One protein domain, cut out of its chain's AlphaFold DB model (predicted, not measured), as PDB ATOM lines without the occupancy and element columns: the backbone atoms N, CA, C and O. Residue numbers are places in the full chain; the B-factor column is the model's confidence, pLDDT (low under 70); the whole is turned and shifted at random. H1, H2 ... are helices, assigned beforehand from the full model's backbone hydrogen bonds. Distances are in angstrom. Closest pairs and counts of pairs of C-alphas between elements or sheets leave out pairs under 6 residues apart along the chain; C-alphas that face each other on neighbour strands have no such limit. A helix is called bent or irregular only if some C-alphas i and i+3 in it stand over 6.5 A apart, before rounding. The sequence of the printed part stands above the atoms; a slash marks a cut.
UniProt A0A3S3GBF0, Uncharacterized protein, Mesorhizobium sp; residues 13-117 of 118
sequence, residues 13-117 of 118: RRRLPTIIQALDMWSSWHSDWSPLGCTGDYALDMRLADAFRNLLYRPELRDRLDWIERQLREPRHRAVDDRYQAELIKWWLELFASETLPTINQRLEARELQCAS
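Overview. This is residues 13 to 117 of the 118 residues of an uncharacterized protein of Mesorhizobium sp (UniProt A0A3S3GBF0). A small helical head carries one long helical arm: H2, H3 and H1 pack on the first part of H4, and residues 100 to 117, of which 100 to 116 belong to H4, stick out from the head. H1 is short and set crosswise to H4, while a long link, residues 26 to 41, joins it to H2. The printed part has 105 residues with four named helices, in the order H1, H2, H3, H4, and no named strand; the class is all helix. The whole is loose, with a radius of gyration of the C-alphas of 16.8 A and spans of 59 by 29 by 25 A, the arm making the length.

Arrangement. H1, residues 19 to 25, touches H4, residues 80 to 116, with residues 91 to 98 of H4 alone. Their closest C-alphas, those of Ile 19 and Trp 91, are 6.1 A apart, and their lines are about perpendicular at 82 degrees. H1 is close to but not clearly touching H2, residues 42 to 56; their closest C-alphas, those of Leu 23 and Leu 56, are 6.2 A apart. H2 touches H4 with residues 44 to 48 alone, at a steep tilt of 41 degrees, the same way; the closest C-alphas, those of Leu 44 and Tyr 84, are 6.5 A apart. H3, residues 61 to 72, forms a helical hairpin with H4, running opposite ways at a steep tilt of 37 degrees, only just past shallow; the closest C-alphas, those of Leu 65 and Trp 92, are 6.1 A apart. H2, H3 and H4 form an up and down bundle, each helix running against the one before it. H1 and H3 are apart. Every O i to N i+4 pair is within hydrogen-bond range in H1, H2 and H3, and 30 of 33 are in H4.

Along the chain. H1 begins at C-alpha 19, (261.461, 297.904, 220.338), and is 9.9 A long. H2 is 20.9 A long and H3 16.7 A. H4 runs 53.6 A from C-alpha 80 at (265.150, 286.888, 237.077) to C-alpha 116 at (260.900, 335.197, 214.287). H4 has a kink of 35 degrees near residue 100; it is neither bent nor irregular, but only just: C-alphas 99 and 102 are 6.4 A apart.

Size, cuts and confidence. The two C-alphas farthest apart, those of His 77 and Ser 117, are 59.0 A from each other. Without residues 100 to 117, the body spans 31 by 26 by 22 A. The printed part has no cut. The link from H1 to H2 is long, that from H2 to H3 tight, and that from H3 to H4 short. The mean pLDDT of the printed part is 83.0; it is under 70 in residues 13 to 15, 78 to 80, 100 to 107, 111 and 113 to 117.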
ATOM      1  N   ARG A  13     275.484 295.496 219.648       62.22
ATOM      2  CA  ARG A  13     274.359 296.188 220.299       62.22
ATOM      3  C   ARG A  13     273.780 297.298 219.429       62.22
ATOM      4  O   ARG A  13     272.565 297.431 219.377       62.22
ATOM      5  N   ARG A  14     274.618 298.043 218.701       64.25
ATOM      6  CA  ARG A  14     274.170 299.077 217.748       64.25
ATOM      7  C   ARG A  14     273.427 298.512 216.533       64.25
ATOM      8  O   ARG A  14     272.669 299.243 215.908       64.25
ATOM      9  N   ARG A  15     273.645 297.239 216.184       69.69
ATOM     10  CA  ARG A  15     272.946 296.558 215.078       69.69
ATOM     11  C   ARG A  15     271.593 295.972 215.477       69.69
ATOM     12  O   ARG A  15     270.833 295.591 214.591       69.69
ATOM     13  N   LEU A  16     271.308 295.854 216.773       77.88
ATOM     14  CA  LEU A  16     270.021 295.350 217.237       77.88
ATOM     15  C   LEU A  16     268.959 296.449 217.085       77.88
ATOM     16  O   LEU A  16     269.241 297.608 217.400       77.88
ATOM     17  N   PRO A  17     267.758 296.111 216.586       83.31
ATOM     18  CA  PRO A  17     266.686 297.086 216.445       83.31
ATOM     19  C   PRO A  17     266.230 297.586 217.821       83.31
ATOM     20  O   PRO A  17     266.391 296.894 218.825       83.31
ATOM     21  N   THR A  18     265.625 298.773 217.872       87.62
ATOM     22  CA  THR A  18     264.843 299.216 219.043       87.62
ATOM     23  C   THR A  18     263.509 298.471 219.116       87.62
ATOM     24  O   THR A  18     263.099 297.839 218.137       87.62
ATOM     25  N   ILE A  19     262.778 298.562 220.237       90.00
ATOM     26  CA  ILE A  19     261.461 297.904 220.338       90.00
ATOM     27  C   ILE A  19     260.483 298.415 219.271       90.00
ATOM     28  O   ILE A  19     259.711 297.641 218.716       90.00
ATOM     29  N   ILE A  20     260.553 299.705 218.938       88.19
ATOM     30  CA  ILE A  20     259.695 300.336 217.929       88.19
ATOM     31  C   ILE A  20     260.027 299.791 216.543       88.19
ATOM     32  O   ILE A  20     259.130 299.363 215.826       88.19
ATOM     33  N   GLN A  21     261.315 299.770 216.187       87.00
ATOM     34  CA  GLN A  21     261.770 299.235 214.905       87.00
ATOM     35  C   GLN A  21     261.397 297.760 214.774       87.00
ATOM     36  O   GLN A  21     260.881 297.348 213.744       87.00
ATOM     37  N   ALA A  22     261.590 296.975 215.833       89.44
ATOM     38  CA  ALA A  22     261.210 295.570 215.855       89.44
ATOM     39  C   ALA A  22     259.698 295.375 215.635       89.44
ATOM     40  O   ALA A  22     259.293 294.526 214.844       89.44
ATOM     41  N   LEU A  23     258.862 296.166 216.312       89.69
ATOM     42  CA  LEU A  23     257.404 296.110 216.169       89.69
ATOM     43  C   LEU A  23     256.906 296.561 214.789       89.69
ATOM     44  O   LEU A  23     255.850 296.106 214.364       89.69
ATOM     45  N   ASP A  24     257.637 297.446 214.111       87.31
ATOM     46  CA  ASP A  24     257.309 297.916 212.759       87.31
ATOM     47  C   ASP A  24     257.794 296.938 211.673       87.31
ATOM     48  O   ASP A  24     257.132 296.712 210.663       87.31
ATOM     49  N   MET A  25     258.941 296.293 211.903       86.06
ATOM     50  CA  MET A  25     259.552 295.364 210.951       86.06
ATOM     51  C   MET A  25     258.819 294.025 210.837       86.06
ATOM     52  O   MET A  25     258.836 293.410 209.768       86.06
ATOM     53  N   TRP A  26     258.224 293.531 211.925       84.06
ATOM     54  CA  TRP A  26     257.668 292.180 211.972       84.06
ATOM     55  C   TRP A  26     256.178 292.177 212.283       84.06
ATOM     56  O   TRP A  26     255.728 292.776 213.249       84.06
ATOM     57  N   SER A  27     255.414 291.408 211.506       81.25
ATOM     58  CA  SER A  27     254.001 291.115 211.784       81.25
ATOM     59  C   SER A  27     253.806 289.878 212.672       81.25
ATOM     60  O   SER A  27     252.718 289.647 213.194       81.25
ATOM     61  N   SER A  28     254.850 289.059 212.830       81.94
ATOM     62  CA  SER A  28     254.866 287.838 213.643       81.94
ATOM     63  C   SER A  28     256.297 287.490 214.070       81.94
ATOM     64  O   SER A  28     257.258 287.825 213.378       81.94
ATOM     65  N   TRP A  29     256.448 286.823 215.221       83.88
ATOM     66  CA  TRP A  29     257.753 286.436 215.768       83.88
ATOM     67  C   TRP A  29     257.707 285.060 216.436       83.88
ATOM     68  O   TRP A  29     256.976 284.847 217.405       83.88
ATOM     69  N   HIS A  30     258.522 284.132 215.935       83.25
ATOM     70  CA  HIS A  30     258.517 282.723 216.355       83.25
ATOM     71  C   HIS A  30     259.824 282.261 217.010       83.25
ATOM     72  O   HIS A  30     259.917 281.106 217.405       83.25
ATOM     73  N   SER A  31     260.826 283.138 217.139       82.69
ATOM     74  CA  SER A  31     262.075 282.794 217.830       82.69
ATOM     75  C   SER A  31     261.862 282.740 219.340       82.69
ATOM     76  O   SER A  31     261.069 283.519 219.871       82.69
ATOM     77  N   ASP A  32     262.598 281.868 220.026       82.38
ATOM     78  CA  ASP A  32     262.591 281.742 221.490       82.38
ATOM     79  C   ASP A  32     263.345 282.874 222.196       82.38
ATOM     80  O   ASP A  32     263.348 282.942 223.423       82.38
ATOM     81  N   TRP A  33     264.010 283.748 221.438       82.62
ATOM     82  CA  TRP A  33     264.772 284.874 221.969       82.62
ATOM     83  C   TRP A  33     264.145 286.191 221.517       82.62
ATOM     84  O   TRP A  33     263.505 286.266 220.460       82.62
ATOM     85  N   SER A  34     264.345 287.242 222.312       79.56
ATOM     86  CA  SER A  34     263.908 288.592 221.963       79.56
ATOM     87  C   SER A  34     264.574 289.059 220.660       79.56
ATOM     88  O   SER A  34     265.773 288.827 220.469       79.56
ATOM     89  N   PRO A  35     263.856 289.775 219.774       79.75
ATOM     90  CA  PRO A  35     264.474 290.413 218.608       79.75
ATOM     91  C   PRO A  35     265.524 291.468 218.988       79.75
ATOM     92  O   PRO A  35     266.340 291.859 218.157       79.75
ATOM     93  N   LEU A  36     265.518 291.909 220.249       82.44
ATOM     94  CA  LEU A  36     266.466 292.868 220.811       82.44
ATOM     95  C   LEU A  36     267.743 292.200 221.344       82.44
ATOM     96  O   LEU A  36     268.552 292.862 221.988       82.44
ATOM     97  N   GLY A  37     267.925 290.899 221.099       81.75
ATOM     98  CA  GLY A  37     269.122 290.145 221.459       81.75
ATOM     99  C   GLY A  37     268.898 289.086 222.540       81.75
ATOM    100  O   GLY A  37     267.854 289.014 223.183       81.75
ATOM    101  N   CYS A  38     269.919 288.248 222.719       82.06
ATOM    102  CA  CYS A  38     269.977 287.193 223.728       82.06
ATOM    103  C   CYS A  38     270.727 287.706 224.964       82.06
ATOM    104  O   CYS A  38     271.812 288.283 224.848       82.06
ATOM    105  N   THR A  39     270.154 287.487 226.144       82.25
ATOM    106  CA  THR A  39     270.740 287.865 227.439       82.25
ATOM    107  C   THR A  39     271.671 286.788 228.004       82.25
ATOM    108  O   THR A  39     272.377 287.032 228.985       82.25
ATOM    109  N   GLY A  40     271.689 285.601 227.386       82.44
ATOM    110  CA  GLY A  40     272.433 284.428 227.850       82.44
ATOM    111  C   GLY A  40     271.713 283.640 228.949       82.44
ATOM    112  O   GLY A  40     272.242 282.633 229.417       82.44
ATOM    113  N   ASP A  41     270.517 284.076 229.350       86.06
ATOM    114  CA  ASP A  41     269.622 283.371 230.263       86.06
ATOM    115  C   ASP A  41     268.374 282.932 229.491       86.06
ATOM    116  O   ASP A  41     267.512 283.741 229.153       86.06
ATOM    117  N   TYR A  42     268.275 281.628 229.229       86.31
ATOM    118  CA  TYR A  42     267.186 281.047 228.445       86.31
ATOM    119  C   TYR A  42     265.797 281.365 229.016       86.31
ATOM    120  O   TYR A  42     264.871 281.654 228.261       86.31
ATOM    121  N   ALA A  43     265.641 281.342 230.345       88.00
ATOM    122  CA  ALA A  43     264.347 281.594 230.972       88.00
ATOM    123  C   ALA A  43     263.935 283.066 230.827       88.00
ATOM    124  O   ALA A  43     262.756 283.364 230.628       88.00
ATOM    125  N   LEU A  44     264.901 283.983 230.911       88.44
ATOM    126  CA  LEU A  44     264.673 285.403 230.658       88.44
ATOM    127  C   LEU A  44     264.369 285.662 229.177       88.44
ATOM    128  O   LEU A  44     263.397 286.348 228.868       88.44
ATOM    129  N   ASP A  45     265.157 285.083 228.271       89.94
ATOM    130  CA  ASP A  45     265.020 285.272 226.825       89.94
ATOM    131  C   ASP A  45     263.661 284.785 226.309       89.94
ATOM    132  O   ASP A  45     263.009 285.507 225.553       89.94
ATOM    133  N   MET A  46     263.182 283.633 226.792       90.50
ATOM    134  CA  MET A  46     261.837 283.142 226.483       90.50
ATOM    135  C   MET A  46     260.746 284.105 226.951       90.50
ATOM    136  O   MET A  46     259.828 284.414 226.193       90.50
ATOM    137  N   ARG A  47     260.848 284.620 228.184       91.00
ATOM    138  CA  ARG A  47     259.861 285.574 228.712       91.00
ATOM    139  C   ARG A  47     259.846 286.872 227.921       91.00
ATOM    140  O   ARG A  47     258.774 287.415 227.669       91.00
ATOM    141  N   LEU A  48     261.013 287.367 227.515       92.62
ATOM    142  CA  LEU A  48     261.110 288.551 226.663       92.62
ATOM    143  C   LEU A  48     260.538 288.281 225.266       92.62
ATOM    144  O   LEU A  48     259.838 289.136 224.727       92.62
ATOM    145  N   ALA A  49     260.758 287.095 224.696       92.12
ATOM    146  CA  ALA A  49     260.141 286.703 223.430       92.12
ATOM    147  C   ALA A  49     258.605 286.640 223.537       92.12
ATOM    148  O   ALA A  49     257.905 287.172 222.674       92.12
ATOM    149  N   ASP A  50     258.064 286.062 224.613       92.38
ATOM    150  CA  ASP A  50     256.619 286.025 224.883       92.38
ATOM    151  C   ASP A  50     256.023 287.420 225.099       92.38
ATOM    152  O   ASP A  50     254.931 287.722 224.603       92.38
ATOM    153  N   ALA A  51     256.744 288.290 225.805       93.75
ATOM    154  CA  ALA A  51     256.364 289.684 225.976       93.75
ATOM    155  C   ALA A  51     256.332 290.420 224.630       93.75
ATOM    156  O   ALA A  51     255.359 291.108 224.326       93.75
ATOM    157  N   PHE A  52     257.344 290.218 223.784       94.06
ATOM    158  CA  PHE A  52     257.392 290.814 222.452       94.06
ATOM    159  C   PHE A  52     256.222 290.355 221.571       94.06
ATOM    160  O   PHE A  52     255.538 291.183 220.970       94.06
ATOM    161  N   ARG A  53     255.912 289.051 221.555       93.12
ATOM    162  CA  ARG A  53     254.734 288.515 220.844       93.12
ATOM    163  C   ARG A  53     253.440 289.146 221.348       93.12
ATOM    164  O   ARG A  53     252.567 289.484 220.557       93.12
ATOM    165  N   ASN A  54     253.320 289.345 222.657       93.62
ATOM    166  CA  ASN A  54     252.185 290.054 223.232       93.62
ATOM    167  C   ASN A  54     252.069 291.487 222.689       93.62
ATOM    168  O   ASN A  54     250.970 291.914 222.331       93.62
ATOM    169  N   LEU A  55     253.169 292.230 222.609       93.06
ATOM    170  CA  LEU A  55     253.159 293.588 222.062       93.06
ATOM    171  C   LEU A  55     252.820 293.621 220.565       93.06
ATOM    172  O   LEU A  55     252.095 294.518 220.139       93.06
ATOM    173  N   LEU A  56     253.265 292.627 219.790       91.50
ATOM    174  CA  LEU A  56     252.929 292.493 218.367       91.50
ATOM    175  C   LEU A  56     251.418 292.394 218.125       91.50
ATOM    176  O   LEU A  56     250.892 293.051 217.232       91.50
ATOM    177  N   TYR A  57     250.702 291.627 218.950       90.31
ATOM    178  CA  TYR A  57     249.248 291.466 218.820       90.31
ATOM    179  C   TYR A  57     248.430 292.664 219.327       90.31
ATOM    180  O   TYR A  57     247.202 292.632 219.277       90.31
ATOM    181  N   ARG A  58     249.084 293.720 219.825       92.31
ATOM    182  CA  ARG A  58     248.439 294.955 220.285       92.31
ATOM    183  C   ARG A  58     248.771 296.061 219.286       92.31
ATOM    184  O   ARG A  58     249.907 296.521 219.289       92.31
ATOM    185  N   PRO A  59     247.850 296.460 218.393       85.62
ATOM    186  CA  PRO A  59     248.161 297.438 217.351       85.62
ATOM    187  C   PRO A  59     248.294 298.862 217.905       85.62
ATOM    188  O   PRO A  59     249.080 299.650 217.386       85.62
ATOM    189  N   GLU A  60     247.561 299.188 218.971       90.62
ATOM    190  CA  GLU A  60     247.549 300.529 219.549       90.62
ATOM    191  C   GLU A  60     248.693 300.730 220.549       90.62
ATOM    192  O   GLU A  60     248.946 299.894 221.421       90.62
ATOM    193  N   LEU A  61     249.379 301.875 220.456       90.56
ATOM    194  CA  LEU A  61     250.469 302.231 221.369       90.56
ATOM    195  C   LEU A  61     249.996 302.285 222.826       90.56
ATOM    196  O   LEU A  61     250.668 301.760 223.712       90.56
ATOM    197  N   ARG A  62     248.820 302.871 223.063       91.50
ATOM    198  CA  ARG A  62     248.230 302.957 224.400       91.50
ATOM    199  C   ARG A  62     248.019 301.574 225.012       91.50
ATOM    200  O   ARG A  62     248.451 301.339 226.135       91.50
ATOM    201  N   ASP A  63     247.471 300.637 224.244       93.38
ATOM    202  CA  ASP A  63     247.273 299.255 224.691       93.38
ATOM    203  C   ASP A  63     248.592 298.538 225.006       93.38
ATOM    204  O   ASP A  63     248.658 297.730 225.938       93.38
ATOM    205  N   ARG A  64     249.655 298.823 224.240       94.62
ATOM    206  CA  ARG A  64     251.010 298.314 224.511       94.62
ATOM    207  C   ARG A  64     251.542 298.852 225.839       94.62
ATOM    208  O   ARG A  64     251.997 298.057 226.661       94.62
ATOM    209  N   LEU A  65     251.451 300.164 226.069       95.06
ATOM    210  CA  LEU A  65     251.897 300.807 227.311       95.06
ATOM    211  C   LEU A  65     251.110 300.290 228.524       95.06
ATOM    212  O   LEU A  65     251.718 299.825 229.490       95.06
ATOM    213  N   ASP A  66     249.778 300.252 228.434       95.19
ATOM    214  CA  ASP A  66     248.889 299.754 229.492       95.19
ATOM    215  C   ASP A  66     249.135 298.267 229.799       95.19
ATOM    216  O   ASP A  66     248.958 297.795 230.929       95.19
ATOM    217  N   TRP A  67     249.517 297.475 228.796       95.50
ATOM    218  CA  TRP A  67     249.917 296.090 229.018       95.50
ATOM    219  C   TRP A  67     251.242 295.992 229.774       95.50
ATOM    220  O   TRP A  67     251.302 295.265 230.770       95.50
ATOM    221  N   ILE A  68     252.270 296.745 229.368       94.94
ATOM    222  CA  ILE A  68     253.565 296.746 230.060       94.94
ATOM    223  C   ILE A  68     253.394 297.198 231.515       94.94
ATOM    224  O   ILE A  68     253.906 296.546 232.423       94.94
ATOM    225  N   GLU A  69     252.611 298.248 231.773       94.50
ATOM    226  CA  GLU A  69     252.343 298.708 233.139       94.50
ATOM    227  C   GLU A  69     251.705 297.633 234.020       94.50
ATOM    228  O   GLU A  69     252.057 297.506 235.193       94.50
ATOM    229  N   ARG A  70     250.782 296.833 233.472       93.44
ATOM    230  CA  ARG A  70     250.188 295.709 234.206       93.44
ATOM    231  C   ARG A  70     251.226 294.647 234.544       93.44
ATOM    232  O   ARG A  70     251.233 294.177 235.675       93.44
ATOM    233  N   GLN A  71     252.116 294.318 233.607       92.06
ATOM    234  CA  GLN A  71     253.210 293.369 233.843       92.06
ATOM    235  C   GLN A  71     254.184 293.865 234.920       92.06
ATOM    236  O   GLN A  71     254.636 293.089 235.757       92.06
ATOM    237  N   LEU A  72     254.471 295.170 234.956       90.44
ATOM    238  CA  LEU A  72     255.346 295.769 235.970       90.44
ATOM    239  C   LEU A  72     254.742 295.769 237.384       90.44
ATOM    240  O   LEU A  72     255.484 295.849 238.362       90.44
ATOM    241  N   ARG A  73     253.413 295.663 237.506       87.44
ATOM    242  CA  ARG A  73     252.702 295.565 238.793       87.44
ATOM    243  C   ARG A  73     252.626 294.137 239.336       87.44
ATOM    244  O   ARG A  73     252.195 293.962 240.476       87.44
ATOM    245  N   GLU A  74     253.006 293.126 238.554       83.06
ATOM    246  CA  GLU A  74     252.986 291.739 239.020       83.06
ATOM    247  C   GLU A  74     254.003 291.521 240.159       83.06
ATOM    248  O   GLU A  74     255.102 292.090 240.129       83.06
ATOM    249  N   PRO A  75     253.662 290.716 241.186       76.31
ATOM    250  CA  PRO A  75     254.559 290.467 242.307       76.31
ATOM    251  C   PRO A  75     255.867 289.815 241.849       76.31
ATOM    252  O   PRO A  75     255.870 288.873 241.059       76.31
ATOM    253  N   ARG A  76     256.992 290.291 242.390       76.56
ATOM    254  CA  ARG A  76     258.316 289.714 242.125       76.56
ATOM    255  C   ARG A  76     258.495 288.449 242.954       76.56
ATOM    256  O   ARG A  76     258.400 288.489 244.181       76.56
ATOM    257  N   HIS A  77     258.782 287.335 242.296       70.81
ATOM    258  CA  HIS A  77     258.962 286.031 242.929       70.81
ATOM    259  C   HIS A  77     260.399 285.501 242.812       70.81
ATOM    260  O   HIS A  77     260.786 284.618 243.578       70.81
ATOM    261  N   ARG A  78     261.202 285.999 241.861       69.44
ATOM    262  CA  ARG A  78     262.559 285.521 241.543       69.44
ATOM    263  C   ARG A  78     263.474 286.678 241.129       69.44
ATOM    264  O   ARG A  78     263.019 287.653 240.556       69.44
ATOM    265  N   ALA A  79     264.790 286.528 241.302       61.25
ATOM    266  CA  ALA A  79     265.775 287.527 240.852       61.25
ATOM    267  C   ALA A  79     265.775 287.760 239.322       61.25
ATOM    268  O   ALA A  79     266.097 288.848 238.854       61.25
ATOM    269  N   VAL A  80     265.373 286.753 238.533       63.38
ATOM    270  CA  VAL A  80     265.150 286.888 237.077       63.38
ATOM    271  C   VAL A  80     264.066 287.936 236.770       63.38
ATOM    272  O   VAL A  80     264.101 288.561 235.711       63.38
ATOM    273  N   ASP A  81     263.150 288.186 237.710       75.50
ATOM    274  CA  ASP A  81     262.085 289.175 237.548       75.50
ATOM    275  C   ASP A  81     262.630 290.604 237.517       75.50
ATOM    276  O   ASP A  81     262.073 291.431 236.804       75.50
ATOM    277  N   ASP A  82     263.743 290.902 238.197       83.06
ATOM    278  CA  ASP A  82     264.313 292.255 238.188       83.06
ATOM    279  C   ASP A  82     264.889 292.614 236.808       83.06
ATOM    280  O   ASP A  82     264.675 293.721 236.313       83.06
ATOM    281  N   ARG A  83     265.577 291.670 236.145       87.06
ATOM    282  CA  ARG A  83     266.100 291.879 234.779       87.06
ATOM    283  C   ARG A  83     264.978 291.973 233.753       87.06
ATOM    284  O   ARG A  83     265.019 292.836 232.884       87.06
ATOM    285  N   TYR A  84     263.969 291.114 233.881       90.31
ATOM    286  CA  TYR A  84     262.781 291.167 233.036       90.31
ATOM    287  C   TYR A  84     262.048 292.510 233.179       90.31
ATOM    288  O   TYR A  84     261.738 293.151 232.178       90.31
ATOM    289  N   GLN A  85     261.836 292.988 234.411       90.69
ATOM    290  CA  GLN A  85     261.208 294.288 234.651       90.69
ATOM    291  C   GLN A  85     262.052 295.453 234.126       90.69
ATOM    292  O   GLN A  85     261.488 296.394 233.576       90.69
ATOM    293  N   ALA A  86     263.381 295.397 234.250       91.19
ATOM    294  CA  ALA A  86     264.259 296.428 233.699       91.19
ATOM    295  C   ALA A  86     264.124 296.549 232.170       91.19
ATOM    296  O   ALA A  86     264.006 297.661 231.655       91.19
ATOM    297  N   GLU A  87     264.072 295.422 231.453       92.06
ATOM    298  CA  GLU A  87     263.824 295.418 230.004       92.06
ATOM    299  C   GLU A  87     262.430 295.955 229.666       92.06
ATOM    300  O   GLU A  87     262.298 296.814 228.799       92.06
ATOM    301  N   LEU A  88     261.392 295.546 230.400       94.00
ATOM    302  CA  LEU A  88     260.045 296.085 230.197       94.00
ATOM    303  C   LEU A  88     259.970 297.603 230.431       94.00
ATOM    304  O   LEU A  88     259.327 298.305 229.652       94.00
ATOM    305  N   ILE A  89     260.643 298.129 231.459       93.88
ATOM    306  CA  ILE A  89     260.733 299.577 231.712       93.88
ATOM    307  C   ILE A  89     261.430 300.279 230.547       93.88
ATOM    308  O   ILE A  89     260.959 301.317 230.084       93.88
ATOM    309  N   LYS A  90     262.530 299.711 230.039       92.81
ATOM    310  CA  LYS A  90     263.231 300.250 228.871       92.81
ATOM    311  C   LYS A  90     262.304 300.314 227.655       92.81
ATOM    312  O   LYS A  90     262.233 301.353 227.004       92.81
ATOM    313  N   TRP A  91     261.554 299.248 227.382       94.44
ATOM    314  CA  TRP A  91     260.626 299.209 226.248       94.44
ATOM    315  C   TRP A  91     259.489 300.212 226.417       94.44
ATOM    316  O   TRP A  91     259.125 300.883 225.456       94.44
ATOM    317  N   TRP A  92     258.962 300.356 227.637       95.06
ATOM    318  CA  TRP A  92     257.952 301.361 227.955       95.06
ATOM    319  C   TRP A  92     258.465 302.774 227.661       95.06
ATOM    320  O   TRP A  92     257.777 303.545 227.001       95.06
ATOM    321  N   LEU A  93     259.694 303.097 228.083       93.06
ATOM    322  CA  LEU A  93     260.306 304.407 227.839       93.06
ATOM    323  C   LEU A  93     260.532 304.671 226.347       93.06
ATOM    324  O   LEU A  93     260.242 305.771 225.885       93.06
ATOM    325  N   GLU A  94     261.014 303.681 225.593       91.38
ATOM    326  CA  GLU A  94     261.183 303.799 224.139       91.38
ATOM    327  C   GLU A  94     259.831 304.054 223.452       91.38
ATOM    328  O   GLU A  94     259.685 305.023 222.705       91.38
ATOM    329  N   LEU A  95     258.817 303.241 223.762       91.56
ATOM    330  CA  LEU A  95     257.465 303.377 223.217       91.56
ATOM    331  C   LEU A  95     256.837 304.734 223.561       91.56
ATOM    332  O   LEU A  95     256.331 305.416 222.673       91.56
ATOM    333  N   PHE A  96     256.923 305.165 224.818       90.19
ATOM    334  CA  PHE A  96     256.406 306.460 225.261       90.19
ATOM    335  C   PHE A  96     257.122 307.638 224.578       90.19
ATOM    336  O   PHE A  96     256.493 308.610 224.145       90.19
ATOM    337  N   ALA A  97     258.448 307.552 224.426       86.06
ATOM    338  CA  ALA A  97     259.228 308.577 223.743       86.06
ATOM    339  C   ALA A  97     258.823 308.725 222.266       86.06
ATOM    340  O   ALA A  97     258.809 309.846 221.757       86.06
ATOM    341  N   SER A  98     258.437 307.632 221.597       82.31
ATOM    342  CA  SER A  98     258.031 307.661 220.183       82.31
ATOM    343  C   SER A  98     256.813 308.549 219.900       82.31
ATOM    344  O   SER A  98     256.752 309.187 218.853       82.31
ATOM    345  N   GLU A  99     255.883 308.657 220.850       77.56
ATOM    346  CA  GLU A  99     254.691 309.510 220.746       77.56
ATOM    347  C   GLU A  99     254.953 310.939 221.238       77.56
ATOM    348  O   GLU A  99     254.449 311.923 220.687       77.56
ATOM    349  N   THR A 100     255.778 311.073 222.275       69.62
ATOM    350  CA  THR A 100     255.961 312.354 222.964       69.62
ATOM    351  C   THR A 100     256.947 313.275 222.234       69.62
ATOM    352  O   THR A 100     256.746 314.492 222.199       69.62
ATOM    353  N   LEU A 101     257.995 312.721 221.610       64.12
ATOM    354  CA  LEU A 101     259.040 313.500 220.931       64.12
ATOM    355  C   LEU A 101     258.528 314.308 219.720       64.12
ATOM    356  O   LEU A 101     258.850 315.497 219.647       64.12
ATOM    357  N   PRO A 102     257.692 313.759 218.814       63.81
ATOM    358  CA  PRO A 102     257.115 314.540 217.718       63.81
ATOM    359  C   PRO A 102     256.286 315.729 218.219       63.81
ATOM    360  O   PRO A 102     256.398 316.837 217.699       63.81
ATOM    361  N   THR A 103     255.506 315.519 219.283       63.16
ATOM    362  CA  THR A 103     254.645 316.551 219.878       63.16
ATOM    363  C   THR A 103     255.457 317.693 220.498       63.16
ATOM    364  O   THR A 103     255.072 318.859 220.408       63.16
ATOM    365  N   ILE A 104     256.588 317.383 221.139       63.06
ATOM    366  CA  ILE A 104     257.484 318.396 221.715       63.06
ATOM    367  C   ILE A 104     258.166 319.204 220.607       63.06
ATOM    368  O   ILE A 104     258.175 320.433 220.685       63.06
ATOM    369  N   ASN A 105     258.670 318.540 219.565       64.69
ATOM    370  CA  ASN A 105     259.337 319.208 218.446       64.69
ATOM    371  C   ASN A 105     258.393 320.170 217.714       64.69
ATOM    372  O   ASN A 105     258.738 321.334 217.536       64.69
ATOM    373  N   GLN A 106     257.154 319.753 217.433       67.12
ATOM    374  CA  GLN A 106     256.138 320.628 216.831       67.12
ATOM    375  C   GLN A 106     255.858 321.883 217.673       67.12
ATOM    376  O   GLN A 106     255.670 322.976 217.141       67.12
ATOM    377  N   ARG A 107     255.836 321.753 219.007       68.56
ATOM    378  CA  ARG A 107     255.628 322.892 219.919       68.56
ATOM    379  C   ARG A 107     256.829 323.837 219.968       68.56
ATOM    380  O   ARG A 107     256.635 325.031 220.190       68.56
ATOM    381  N   LEU A 108     258.044 323.315 219.815       70.62
ATOM    382  CA  LEU A 108     259.268 324.116 219.764       70.62
ATOM    383  C   LEU A 108     259.358 324.890 218.445       70.62
ATOM    384  O   LEU A 108     259.500 326.109 218.481       70.62
ATOM    385  N   GLU A 109     259.141 324.224 217.310       74.00
ATOM    386  CA  GLU A 109     259.112 324.856 215.983       74.00
ATOM    387  C   GLU A 109     258.042 325.958 215.900       74.00
ATOM    388  O   GLU A 109     258.301 327.064 215.426       74.00
ATOM    389  N   ALA A 110     256.844 325.707 216.443       70.31
ATOM    390  CA  ALA A 110     255.776 326.706 216.497       70.31
ATOM    391  C   ALA A 110     256.159 327.957 217.315       70.31
ATOM    392  O   ALA A 110     255.721 329.061 216.993       70.31
ATOM    393  N   ARG A 111     256.977 327.802 218.364       67.69
ATOM    394  CA  ARG A 111     257.479 328.924 219.174       67.69
ATOM    395  C   ARG A 111     258.566 329.711 218.453       67.69
ATOM    396  O   ARG A 111     258.538 330.937 218.494       67.69
ATOM    397  N   GLU A 112     259.490 329.032 217.781       74.12
ATOM    398  CA  GLU A 112     260.542 329.685 216.993       74.12
ATOM    399  C   GLU A 112     259.949 330.533 215.861       74.12
ATOM    400  O   GLU A 112     260.349 331.684 215.678       74.12
ATOM    401  N   LEU A 113     258.919 330.020 215.179       69.06
ATOM    402  CA  LEU A 113     258.173 330.763 214.159       69.06
ATOM    403  C   LEU A 113     257.480 332.014 214.724       69.06
ATOM    404  O   LEU A 113     257.490 333.062 214.082       69.06
ATOM    405  N   GLN A 114     256.913 331.936 215.933       68.81
ATOM    406  CA  GLN A 114     256.290 333.089 216.593       68.81
ATOM    407  C   GLN A 114     257.319 334.164 216.964       68.81
ATOM    408  O   GLN A 114     257.090 335.341 216.686       68.81
ATOM    409  N   CYS A 115     258.472 333.780 217.518       63.69
ATOM    410  CA  CYS A 115     259.537 334.720 217.876       63.69
ATOM    411  C   CYS A 115     260.219 335.363 216.658       63.69
ATOM    412  O   CYS A 115     260.632 336.512 216.752       63.69
ATOM    413  N   ALA A 116     260.320 334.662 215.525       59.28
ATOM    414  CA  ALA A 116     260.900 335.197 214.287       59.28
ATOM    415  C   ALA A 116     259.960 336.141 213.509       59.28
ATOM    416  O   ALA A 116     260.391 336.804 212.568       59.28
ATOM    417  N   SER A 117     258.675 336.173 213.873       59.38
ATOM    418  CA  SER A 117     257.639 337.004 213.237       59.38
ATOM    419  C   SER A 117     257.316 338.306 213.987       59.38
ATOM    420  O   SER A 117     256.450 339.058 213.542       59.38
TER     421      SER A 117